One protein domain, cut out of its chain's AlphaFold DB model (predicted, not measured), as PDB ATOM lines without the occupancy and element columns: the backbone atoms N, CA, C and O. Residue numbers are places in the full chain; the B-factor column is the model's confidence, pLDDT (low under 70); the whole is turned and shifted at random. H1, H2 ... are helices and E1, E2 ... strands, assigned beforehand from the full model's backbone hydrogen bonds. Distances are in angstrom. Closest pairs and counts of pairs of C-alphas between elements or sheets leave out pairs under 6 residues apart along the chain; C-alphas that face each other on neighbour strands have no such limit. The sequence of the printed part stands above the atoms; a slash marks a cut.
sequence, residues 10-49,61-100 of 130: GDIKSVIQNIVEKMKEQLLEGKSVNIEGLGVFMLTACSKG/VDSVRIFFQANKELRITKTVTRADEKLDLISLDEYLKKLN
ATOM      1  N   GLY A  10      53.476  97.342 -90.225       91.69
ATOM      2  CA  GLY A  10      54.408  98.464 -90.122       91.69
ATOM      3  C   GLY A  10      54.453  99.042 -88.710       91.69
ATOM      4  O   GLY A  10      55.532  99.156 -88.138       91.69
ATOM      5  N   ASP A  11      53.289  99.310 -88.119       92.06
ATOM      6  CA  ASP A  11      53.190  99.871 -86.765       92.06
ATOM      7  C   ASP A  11      53.815  98.940 -85.722       92.06
ATOM      8  O   ASP A  11      54.585  99.378 -84.869       92.06
ATOM      9  N   ILE A  12      53.547  97.633 -85.825       91.50
ATOM     10  CA  ILE A  12      54.107  96.624 -84.914       91.50
ATOM     11  C   ILE A  12      55.638  96.614 -84.991       91.50
ATOM     12  O   ILE A  12      56.313  96.609 -83.958       91.50
ATOM     13  N   LYS A  13      56.203  96.642 -86.205       91.88
ATOM     14  CA  LYS A  13      57.659  96.683 -86.401       91.88
ATOM     15  C   LYS A  13      58.271  97.940 -85.788       91.88
ATOM     16  O   LYS A  13      59.267  97.825 -85.078       91.88
ATOM     17  N   SER A  14      57.654  99.100 -86.009       95.88
ATOM     18  CA  SER A  14      58.119 100.375 -85.455       95.88
ATOM     19  C   SER A  14      58.123 100.363 -83.927       95.88
ATOM     20  O   SER A  14      59.098 100.780 -83.309       95.88
ATOM     21  N   VAL A  15      57.075  99.829 -83.292       95.06
ATOM     22  CA  VAL A  15      57.008  99.731 -81.824       95.06
ATOM     23  C   VAL A  15      58.122  98.840 -81.274       95.06
ATOM     24  O   VAL A  15      58.802  99.234 -80.328       95.06
ATOM     25  N   ILE A  16      58.356  97.670 -81.875       94.19
ATOM     26  CA  ILE A  16      59.424  96.758 -81.436       94.19
ATOM     27  C   ILE A  16      60.802  97.415 -81.599       94.19
ATOM     28  O   ILE A  16      61.627  97.332 -80.690       94.19
ATOM     29  N   GLN A  17      61.046  98.099 -82.720       96.31
ATOM     30  CA  GLN A  17      62.298  98.828 -82.947       96.31
ATOM     31  C   GLN A  17      62.517  99.913 -81.887       96.31
ATOM     32  O   GLN A  17      63.576  99.945 -81.260       96.31
ATOM     33  N   ASN A  18      61.491 100.718 -81.606       96.50
ATOM     34  CA  ASN A  18      61.555 101.771 -80.594       96.50
ATOM     35  C   ASN A  18      61.834 101.214 -79.190       96.50
ATOM     36  O   ASN A  18      62.616 101.797 -78.438       96.50
ATOM     37  N   ILE A  19      61.228 100.075 -78.833       95.50
ATOM     38  CA  ILE A  19      61.502  99.397 -77.558       95.50
ATOM     39  C   ILE A  19      62.974  98.997 -77.480       95.50
ATOM     40  O   ILE A  19      63.619  99.264 -76.470       95.50
ATOM     41  N   VAL A  20      63.523  98.392 -78.538       95.38
ATOM     42  CA  VAL A  20      64.928  97.965 -78.575       95.38
ATOM     43  C   VAL A  20      65.877  99.157 -78.440       95.38
ATOM     44  O   VAL A  20      66.849  99.074 -77.688       95.38
ATOM     45  N   GLU A  21      65.610 100.263 -79.131       96.44
ATOM     46  CA  GLU A  21      66.420 101.482 -79.029       96.44
ATOM     47  C   GLU A  21      66.388 102.070 -77.618       96.44
ATOM     48  O   GLU A  21      67.441 102.298 -77.019       96.44
ATOM     49  N   LYS A  22      65.191 102.225 -77.041       96.69
ATOM     50  CA  LYS A  22      65.042 102.767 -75.686       96.69
ATOM     51  C   LYS A  22      65.630 101.847 -74.622       96.69
ATOM     52  O   LYS A  22      66.246 102.340 -73.679       96.69
ATOM     53  N   MET A  23      65.520 100.527 -74.778       95.69
ATOM     54  CA  MET A  23      66.185  99.571 -73.886       95.69
ATOM     55  C   MET A  23      67.701  99.752 -73.904       95.69
ATOM     56  O   MET A  23      68.314  99.799 -72.841       95.69
ATOM     57  N   LYS A  24      68.308  99.859 -75.093       94.25
ATOM     58  CA  LYS A  24      69.759 100.056 -75.224       94.25
ATOM     59  C   LYS A  24      70.206 101.342 -74.538       94.25
ATOM     60  O   LYS A  24      71.173 101.305 -73.787       94.25
ATOM     61  N   GLU A  25      69.489 102.440 -74.758       96.06
ATOM     62  CA  GLU A  25      69.768 103.735 -74.128       96.06
ATOM     63  C   GLU A  25      69.729 103.632 -72.596       96.06
ATOM     64  O   GLU A  25      70.717 103.940 -71.934       96.06
ATOM     65  N   GLN A  26      68.642 103.096 -72.027       96.75
ATOM     66  CA  GLN A  26      68.516 102.967 -70.571       96.75
ATOM     67  C   GLN A  26      69.571 102.027 -69.968       96.75
ATOM     68  O   GLN A  26      70.114 102.316 -68.903       96.75
ATOM     69  N   LEU A  27      69.897 100.924 -70.647       95.38
ATOM     70  CA  LEU A  27      70.927  99.997 -70.179       95.38
ATOM     71  C   LEU A  27      72.316 100.642 -70.202       95.38
ATOM     72  O   LEU A  27      73.050 100.503 -69.228       95.38
ATOM     73  N   LEU A  28      72.677 101.371 -71.263       93.56
ATOM     74  CA  LEU A  28      73.973 102.055 -71.370       93.56
ATOM     75  C   LEU A  28      74.136 103.188 -70.346       93.56
ATOM     76  O   LEU A  28      75.254 103.457 -69.915       93.56
ATOM     77  N   GLU A  29      73.036 103.795 -69.898       94.38
ATOM     78  CA  GLU A  29      73.016 104.722 -68.757       94.38
ATOM     79  C   GLU A  29      73.196 104.021 -67.393       94.38
ATOM     80  O   GLU A  29      73.221 104.680 -66.353       94.38
ATOM     81  N   GLY A  30      73.311 102.688 -67.367       92.31
ATOM     82  CA  GLY A  30      73.464 101.889 -66.150       92.31
ATOM     83  C   GLY A  30      72.153 101.622 -65.408       92.31
ATOM     84  O   GLY A  30      72.175 101.113 -64.286       92.31
ATOM     85  N   LYS A  31      71.002 101.948 -66.007       96.19
ATOM     86  CA  LYS A  31      69.691 101.671 -65.414       96.19
ATOM     87  C   LYS A  31      69.273 100.232 -65.689       96.19
ATOM     88  O   LYS A  31      69.684  99.605 -66.662       96.19
ATOM     89  N   SER A  32      68.409  99.716 -64.824       95.50
ATOM     90  CA  SER A  32      67.729  98.442 -65.059       95.50
ATOM     91  C   SER A  32      66.396  98.686 -65.761       95.50
ATOM     92  O   SER A  32      65.683  99.633 -65.428       95.50
ATOM     93  N   VAL A  33      66.044  97.821 -66.709       96.75
ATOM     94  CA  VAL A  33      64.769  97.873 -67.432       96.75
ATOM     95  C   VAL A  33      63.898  96.720 -66.958       96.75
ATOM     96  O   VAL A  33      64.206  95.559 -67.220       96.75
ATOM     97  N   ASN A  34      62.817  97.037 -66.249       94.81
ATOM     98  CA  ASN A  34      61.815  96.062 -65.830       94.81
ATOM     99  C   ASN A  34      60.679  96.017 -66.856       94.81
ATOM    100  O   ASN A  34      60.032  97.035 -67.101       94.81
ATOM    101  N   ILE A  35      60.431  94.840 -67.421       93.81
ATOM    102  CA  ILE A  35      59.246  94.564 -68.225       93.81
ATOM    103  C   ILE A  35      58.302  93.755 -67.343       93.81
ATOM    104  O   ILE A  35      58.592  92.612 -66.978       93.81
ATOM    105  N   GLU A  36      57.183  94.374 -66.975       90.06
ATOM    106  CA  GLU A  36      56.165  93.757 -66.128       90.06
ATOM    107  C   GLU A  36      55.688  92.427 -66.724       90.06
ATOM    108  O   GLU A  36      55.544  92.284 -67.937       90.06
ATOM    109  N   GLY A  37      55.532  91.419 -65.865       86.56
ATOM    110  CA  GLY A  37      55.194  90.061 -66.289       86.56
ATOM    111  C   GLY A  37      56.310  89.307 -67.022       86.56
ATOM    112  O   GLY A  37      56.169  88.106 -67.189       86.56
ATOM    113  N   LEU A  38      57.428  89.950 -67.399       91.19
ATOM    114  CA  LEU A  38      58.561  89.314 -68.086       91.19
ATOM    115  C   LEU A  38      59.792  89.167 -67.177       91.19
ATOM    116  O   LEU A  38      60.247  88.061 -66.874       91.19
ATOM    117  N   GLY A  39      60.347  90.283 -66.715       93.56
ATOM    118  CA  GLY A  39      61.567  90.282 -65.919       93.56
ATOM    119  C   GLY A  39      62.373  91.564 -66.042       93.56
ATOM    120  O   GLY A  39      61.939  92.550 -66.634       93.56
ATOM    121  N   VAL A  40      63.583  91.526 -65.491       95.44
ATOM    122  CA  VAL A  40      64.475  92.680 -65.389       95.44
ATOM    123  C   VAL A  40      65.733  92.455 -66.218       95.44
ATOM    124  O   VAL A  40      66.438  91.463 -66.036       95.44
ATOM    125  N   PHE A  41      66.036  93.405 -67.099       96.88
ATOM    126  CA  PHE A  41      67.306  93.506 -67.810       96.88
ATOM    127  C   PHE A  41      68.232  94.478 -67.081       96.88
ATOM    128  O   PHE A  41      67.817  95.581 -66.723       96.88
ATOM    129  N   MET A  42      69.491  94.094 -66.883       95.56
ATOM    130  CA  MET A  42      70.494  94.916 -66.202       95.56
ATOM    131  C   MET A  42      71.888  94.696 -66.797       95.56
ATOM    132  O   MET A  42      72.186  93.611 -67.296       95.56
ATOM    133  N   LEU A  43      72.765  95.701 -66.728       94.75
ATOM    134  CA  LEU A  43      74.181  95.511 -67.049       94.75
ATOM    135  C   LEU A  43      74.921  94.919 -65.852       94.75
ATOM    136  O   LEU A  43      74.820  95.416 -64.735       94.75
ATOM    137  N   THR A  44      75.692  93.865 -66.100       91.69
ATOM    138  CA  THR A  44      76.562  93.241 -65.101       91.69
ATOM    139  C   THR A  44      78.003  93.316 -65.574       91.69
ATOM    140  O   THR A  44      78.325  92.868 -66.678       91.69
ATOM    141  N   ALA A  45      78.870  93.880 -64.737       90.88
ATOM    142  CA  ALA A  45      80.310  93.863 -64.937       90.88
ATOM    143  C   ALA A  45      80.903  92.624 -64.257       90.88
ATOM    144  O   ALA A  45      80.616  92.347 -63.094       90.88
ATOM    145  N   CYS A  46      81.734  91.883 -64.983       88.81
ATOM    146  CA  CYS A  46      82.517  90.780 -64.443       88.81
ATOM    147  C   CYS A  46      83.986  91.201 -64.430       88.81
ATOM    148  O   CYS A  46      84.542  91.516 -65.485       88.81
ATOM    149  N   SER A  47      84.594  91.238 -63.247       87.56
ATOM    150  CA  SER A  47      86.011  91.549 -63.061       87.56
ATOM    151  C   SER A  47      86.810  90.307 -62.699       87.56
ATOM    152  O   SER A  47      86.281  89.361 -62.113       87.56
ATOM    153  N   LYS A  48      88.114  90.343 -62.971       85.31
ATOM    154  CA  LYS A  48      89.047  89.379 -62.382       85.31
ATOM    155  C   LYS A  48      89.064  89.551 -60.866       85.31
ATOM    156  O   LYS A  48      89.032  90.678 -60.367       85.31
ATOM    157  N   GLY A  49      89.098  88.433 -60.143       83.81
ATOM    158  CA  GLY A  49      89.354  88.447 -58.706       83.81
ATOM    159  C   GLY A  49      90.738  89.035 -58.424       83.81
ATOM    160  O   GLY A  49      91.662  88.841 -59.213       83.81
ATOM    161  N   VAL A  61      87.964  94.989 -64.893       86.44
ATOM    162  CA  VAL A  61      86.703  94.546 -65.501       86.44
ATOM    163  C   VAL A  61      86.998  93.880 -66.843       86.44
ATOM    164  O   VAL A  61      87.440  94.533 -67.783       86.44
ATOM    165  N   ASP A  62      86.723  92.581 -66.939       87.00
ATOM    166  CA  ASP A  62      86.950  91.787 -68.148       87.00
ATOM    167  C   ASP A  62      85.832  91.954 -69.172       87.00
ATOM    168  O   ASP A  62      86.063  91.923 -70.378       87.00
ATOM    169  N   SER A  63      84.589  92.064 -68.703       86.69
ATOM    170  CA  SER A  63      83.438  92.175 -69.597       86.69
ATOM    171  C   SER A  63      82.245  92.821 -68.913       86.69
ATOM    172  O   SER A  63      82.014  92.619 -67.721       86.69
ATOM    173  N   VAL A  64      81.453  93.544 -69.700       89.81
ATOM    174  CA  VAL A  64      80.118  94.009 -69.321       89.81
ATOM    175  C   VAL A  64      79.112  93.285 -70.204       89.81
ATOM    176  O   VAL A  64      79.267  93.254 -71.424       89.81
ATOM    177  N   ARG A  65      78.106  92.659 -69.595       92.31
ATOM    178  CA  ARG A  65      77.075  91.889 -70.305       92.31
ATOM    179  C   ARG A  65      75.694  92.331 -69.862       92.31
ATOM    180  O   ARG A  65      75.510  92.747 -68.720       92.31
ATOM    181  N   ILE A  66      74.722  92.194 -70.756       93.56
ATOM    182  CA  ILE A  66      73.313  92.309 -70.388       93.56
ATOM    183  C   ILE A  66      72.912  90.995 -69.721       93.56
ATOM    184  O   ILE A  66      73.058  89.922 -70.304       93.56
ATOM    185  N   PHE A  67      72.421  91.093 -68.495       94.06
ATOM    186  CA  PHE A  67      71.851  89.993 -67.739       94.06
ATOM    187  C   PHE A  67      70.332  90.148 -67.697       94.06
ATOM    188  O   PHE A  67      69.824  91.261 -67.548       94.06
ATOM    189  N   PHE A  68      69.612  89.036 -67.834       94.75
ATOM    190  CA  PHE A  68      68.158  88.996 -67.726       94.75
ATOM    191  C   PHE A  68      67.752  88.113 -66.553       94.75
ATOM    192  O   PHE A  68      68.145  86.949 -66.463       94.75
ATOM    193  N   GLN A  69      66.932  88.669 -65.671       92.75
ATOM    194  CA  GLN A  69      66.336  87.958 -64.556       92.75
ATOM    195  C   GLN A  69      64.827  87.854 -64.769       92.75
ATOM    196  O   GLN A  69      64.112  88.847 -64.649       92.75
ATOM    197  N   ALA A  70      64.340  86.643 -65.044       90.12
ATOM    198  CA  ALA A  70      62.912  86.382 -65.192       90.12
ATOM    199  C   ALA A  70      62.145  86.632 -63.882       90.12
ATOM    200  O   ALA A  70      62.624  86.294 -62.787       90.12
ATOM    201  N   ASN A  71      60.930  87.170 -64.007       84.94
ATOM    202  CA  ASN A  71      59.998  87.288 -62.887       84.94
ATOM    203  C   ASN A  71      59.600  85.905 -62.352       84.94
ATOM    204  O   ASN A  71      59.683  84.898 -63.054       84.94
ATOM    205  N   LYS A  72      59.160  85.846 -61.088       80.44
ATOM    206  CA  LYS A  72      58.794  84.578 -60.424       80.44
ATOM    207  C   LYS A  72      57.719  83.801 -61.183       80.44
ATOM    208  O   LYS A  72      57.784  82.584 -61.214       80.44
ATOM    209  N   GLU A  73      56.787  84.509 -61.808       73.69
ATOM    210  CA  GLU A  73      55.687  83.939 -62.598       73.69
ATOM    211  C   GLU A  73      56.172  83.234 -63.871       73.69
ATOM    212  O   GLU A  73      55.544  82.293 -64.331       73.69
ATOM    213  N   LEU A  74      57.330  83.631 -64.403       69.12
ATOM    214  CA  LEU A  74      57.974  82.984 -65.549       69.12
ATOM    215  C   LEU A  74      59.075  82.002 -65.147       69.12
ATOM    216  O   LEU A  74      59.719  81.399 -66.009       69.12
ATOM    217  N   ARG A  75      59.337  81.833 -63.844       67.50
ATOM    218  CA  ARG A  75      60.289  80.824 -63.378       67.50
ATOM    219  C   ARG A  75      59.657  79.449 -63.506       67.50
ATOM    220  O   ARG A  75      59.025  78.948 -62.578       67.50
ATOM    221  N   ILE A  76      59.937  78.803 -64.629       64.44
ATOM    222  CA  ILE A  76      59.703  77.377 -64.808       64.44
ATOM    223  C   ILE A  76      60.461  76.635 -63.703       64.44
ATOM    224  O   ILE A  76      61.692  76.621 -63.655       64.44
ATOM    225  N   THR A  77      59.718  76.065 -62.764       56.66
ATOM    226  CA  THR A  77      60.261  75.291 -61.648       56.66
ATOM    227  C   THR A  77      59.987  73.811 -61.904       56.66
ATOM    228  O   THR A  77      58.979  73.451 -62.492       56.66
ATOM    229  N   LYS A  78      60.880  72.910 -61.476       55.69
ATOM    230  CA  LYS A  78      60.704  71.450 -61.655       55.69
ATOM    231  C   LYS A  78      59.469  70.898 -60.917       55.69
ATOM    232  O   LYS A  78      59.012  69.793 -61.186       55.69
ATOM    233  N   THR A  79      58.934  71.673 -59.979       51.72
ATOM    234  CA  THR A  79      57.862  71.286 -59.067       51.72
ATOM    235  C   THR A  79      56.706  72.275 -59.222       51.72
ATOM    236  O   THR A  79      56.589  73.209 -58.435       51.72
ATOM    237  N   VAL A  80      55.876  72.121 -60.258       54.28
ATOM    238  CA  VAL A  80      54.661  72.941 -60.431       54.28
ATOM    239  C   VAL A  80      53.424  72.082 -60.186       54.28
ATOM    240  O   VAL A  80      53.287  70.992 -60.732       54.28
ATOM    241  N   THR A  81      52.529  72.574 -59.327       51.66
ATOM    242  CA  THR A  81      51.257  71.934 -58.944       51.66
ATOM    243  C   THR A  81      50.139  72.153 -59.975       51.66
ATOM    244  O   THR A  81      49.049  71.609 -59.815       51.66
ATOM    245  N   ARG A  82      50.384  72.953 -61.023       53.00
ATOM    246  CA  ARG A  82      49.476  73.202 -62.154       53.00
ATOM    247  C   ARG A  82      49.997  72.474 -63.394       53.00
ATOM    248  O   ARG A  82      51.166  72.606 -63.739       53.00
ATOM    249  N   ALA A  83      49.133  71.686 -64.033       55.19
ATOM    250  CA  ALA A  83      49.507  70.769 -65.110       55.19
ATOM    251  C   ALA A  83      50.114  71.469 -66.342       55.19
ATOM    252  O   ALA A  83      50.973  70.888 -66.999       55.19
ATOM    253  N   ASP A  84      49.733  72.722 -66.600       56.47
ATOM    254  CA  ASP A  84      50.075  73.445 -67.834       56.47
ATOM    255  C   ASP A  84      51.445  74.160 -67.787       56.47
ATOM    256  O   ASP A  84      51.892  74.719 -68.783       56.47
ATOM    257  N   GLU A  85      52.135  74.131 -66.640       54.50
ATOM    258  CA  GLU A  85      53.432  74.798 -66.403       54.50
ATOM    259  C   GLU A  85      54.550  73.803 -66.017       54.50
ATOM    260  O   GLU A  85      55.661  74.193 -65.647       54.50
ATOM    261  N   LYS A  86      54.269  72.493 -66.077       59.34
ATOM    262  CA  LYS A  86      55.210  71.438 -65.686       59.34
ATOM    263  C   LYS A  86      56.239  71.191 -66.790       59.34
ATOM    264  O   LYS A  86      55.914  70.690 -67.861       59.34
ATOM    265  N   LEU A  87      57.502  71.499 -66.499       66.12
ATOM    266  CA  LEU A  87      58.625  71.161 -67.371       66.12
ATOM    267  C   LEU A  87      59.181  69.785 -66.998       66.12
ATOM    268  O   LEU A  87      59.883  69.635 -65.996       66.12
ATOM    269  N   ASP A  88      58.880  68.790 -67.827       70.75
ATOM    270  CA  ASP A  88      59.438  67.447 -67.690       70.75
ATOM    271  C   ASP A  88      60.775  67.360 -68.434       70.75
ATOM    272  O   ASP A  88      60.840  67.325 -69.661       70.75
ATOM    273  N   LEU A  89      61.866  67.333 -67.666       76.31
ATOM    274  CA  LEU A  89      63.195  67.034 -68.190       76.31
ATOM    275  C   LEU A  89      63.311  65.520 -68.377       76.31
ATOM    276  O   LEU A  89      63.291  64.778 -67.396       76.31
ATOM    277  N   ILE A  90      63.434  65.078 -69.625       77.75
ATOM    278  CA  ILE A  90      63.639  63.674 -69.991       77.75
ATOM    279  C   ILE A  90      65.076  63.546 -70.507       77.75
ATOM    280  O   ILE A  90      65.525  64.386 -71.288       77.75
ATOM    281  N   SER A  91      65.816  62.529 -70.060       82.38
ATOM    282  CA  SER A  91      67.134  62.238 -70.635       82.38
ATOM    283  C   SER A  91      66.980  61.691 -72.057       82.38
ATOM    284  O   SER A  91      65.973  61.061 -72.382       82.38
ATOM    285  N   LEU A  92      67.975  61.912 -72.920       81.38
ATOM    286  CA  LEU A  92      67.918  61.422 -74.301       81.38
ATOM    287  C   LEU A  92      67.692  59.902 -74.349       81.38
ATOM    288  O   LEU A  92      66.849  59.434 -75.107       81.38
ATOM    289  N   ASP A  93      68.349  59.149 -73.466       85.31
ATOM    290  CA  ASP A  93      68.185  57.697 -73.360       85.31
ATOM    291  C   ASP A  93      66.755  57.289 -72.985       85.31
ATOM    292  O   ASP A  93      66.220  56.318 -73.518       85.31
ATOM    293  N   GLU A  94      66.111  58.016 -72.064       84.31
ATOM    294  CA  GLU A  94      64.711  57.770 -71.700       84.31
ATOM    295  C   GLU A  94      63.753  58.120 -72.839       84.31
ATOM    296  O   GLU A  94      62.751  57.429 -73.030       84.31
ATOM    297  N   TYR A  95      64.050  59.174 -73.599       81.19
ATOM    298  CA  TYR A  95      63.268  59.552 -74.771       81.19
ATOM    299  C   TYR A  95      63.367  58.488 -75.872       81.19
ATOM    300  O   TYR A  95      62.342  58.018 -76.364       81.19
ATOM    301  N   LEU A  96      64.582  58.043 -76.190       84.88
ATOM    302  CA  LEU A  96      64.849  57.009 -77.191       84.88
ATOM    303  C   LEU A  96      64.223  55.660 -76.806       84.88
ATOM    304  O   LEU A  96      63.557  55.032 -77.629       84.88
ATOM    305  N   LYS A  97      64.309  55.268 -75.525       82.81
ATOM    306  CA  LYS A  97      63.620  54.077 -74.994       82.81
ATOM    307  C   LYS A  97      62.102  54.163 -75.127       82.81
ATOM    308  O   LYS A  97      61.478  53.174 -75.490       82.81
ATOM    309  N   LYS A  98      61.497  55.326 -74.856       81.00
ATOM    310  CA  LYS A  98      60.045  55.539 -75.035       81.00
ATOM    311  C   LYS A  98      59.621  55.480 -76.500       81.00
ATOM    312  O   LYS A  98      58.490  55.098 -76.783       81.00
ATOM    313  N   LEU A  99      60.513  55.862 -77.411       79.25
ATOM    314  CA  LEU A  99      60.276  55.843 -78.852       79.25
ATOM    315  C   LEU A  99      60.601  54.487 -79.503       79.25
ATOM    316  O   LEU A  99      60.453  54.360 -80.714       79.25
ATOM    317  N   ASN A 100      61.044  53.487 -78.725       72.44
ATOM    318  CA  ASN A 100      61.586  52.210 -79.213       72.44
ATOM    319  C   ASN A 100      62.695  52.379 -80.269       72.44
ATOM    320  O   ASN A 100      62.887  51.512 -81.117       72.44
TER     321      ASN A 100
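Overview. This is residues 10 to 49 and 61 to 100 of the 130 residues of the protein "Putative non-specific DNA binding protein" of Bacteroides faecis CAG:32 (UniProt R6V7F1). A small antiparallel sheet of three strands has the last turns of a long helix, H1, packed on one face, while the first part of that helix, residues 10 to 21, sticks out. A long tail without a named element, residues 71 to 91, leads away from the sheet to a short helix, H2, that stands free at the far end. The printed part has 80 residues with two named helices and three named strands, in the order H1 E1 E2 E3 H2; the sheet's order is E1 E2 E3 and the class is mixed, helices and strands. The whole is extended, with a radius of gyration of the C-alphas of 19.0 A and spans of 53 by 46 by 26 A.

Along the chain. Find C-alpha 10 at (54.408, 98.464, -90.122); from there H1 runs 27.3 A to residue 28. Next come E1, residues 33 to 35, and E2, residues 39 to 47, 24.6 A long. After the cut look for E3, residues 61 to 70, 25.2 A long. H2, residues 92 to 98, ends at C-alpha 98, (60.045, 55.539, -75.035).

Arrangement. H1 is on the sheet, making two layers, a helix on one face of a sheet. It lies over E2, slantwise to the strands at 33 degrees on the local plane; their closest C-alphas, Leu 27 and Leu 43, are 6.4 A apart. E1 and E2 form a hairpin, with N 33 and O 41 2.9 A apart. E2 and E3 are antiparallel at 160 degrees, with N 42 and O 67 2.9 A apart. H2 is not on the sheet, and H1 and H2 are apart. In H1 and H2 every O i to N i+4 pair is within hydrogen-bond range.

Size, cuts and confidence. The farthest C-alphas, Glu 29 and Asn 100, are 54.7 A apart. Residues 50 to 60 are not printed, and C-alphas 49 and 61 are 9.5 A apart across the cut. The link from E3 to H2 is long; in it, residues 74 to 87 have pLDDT under 70.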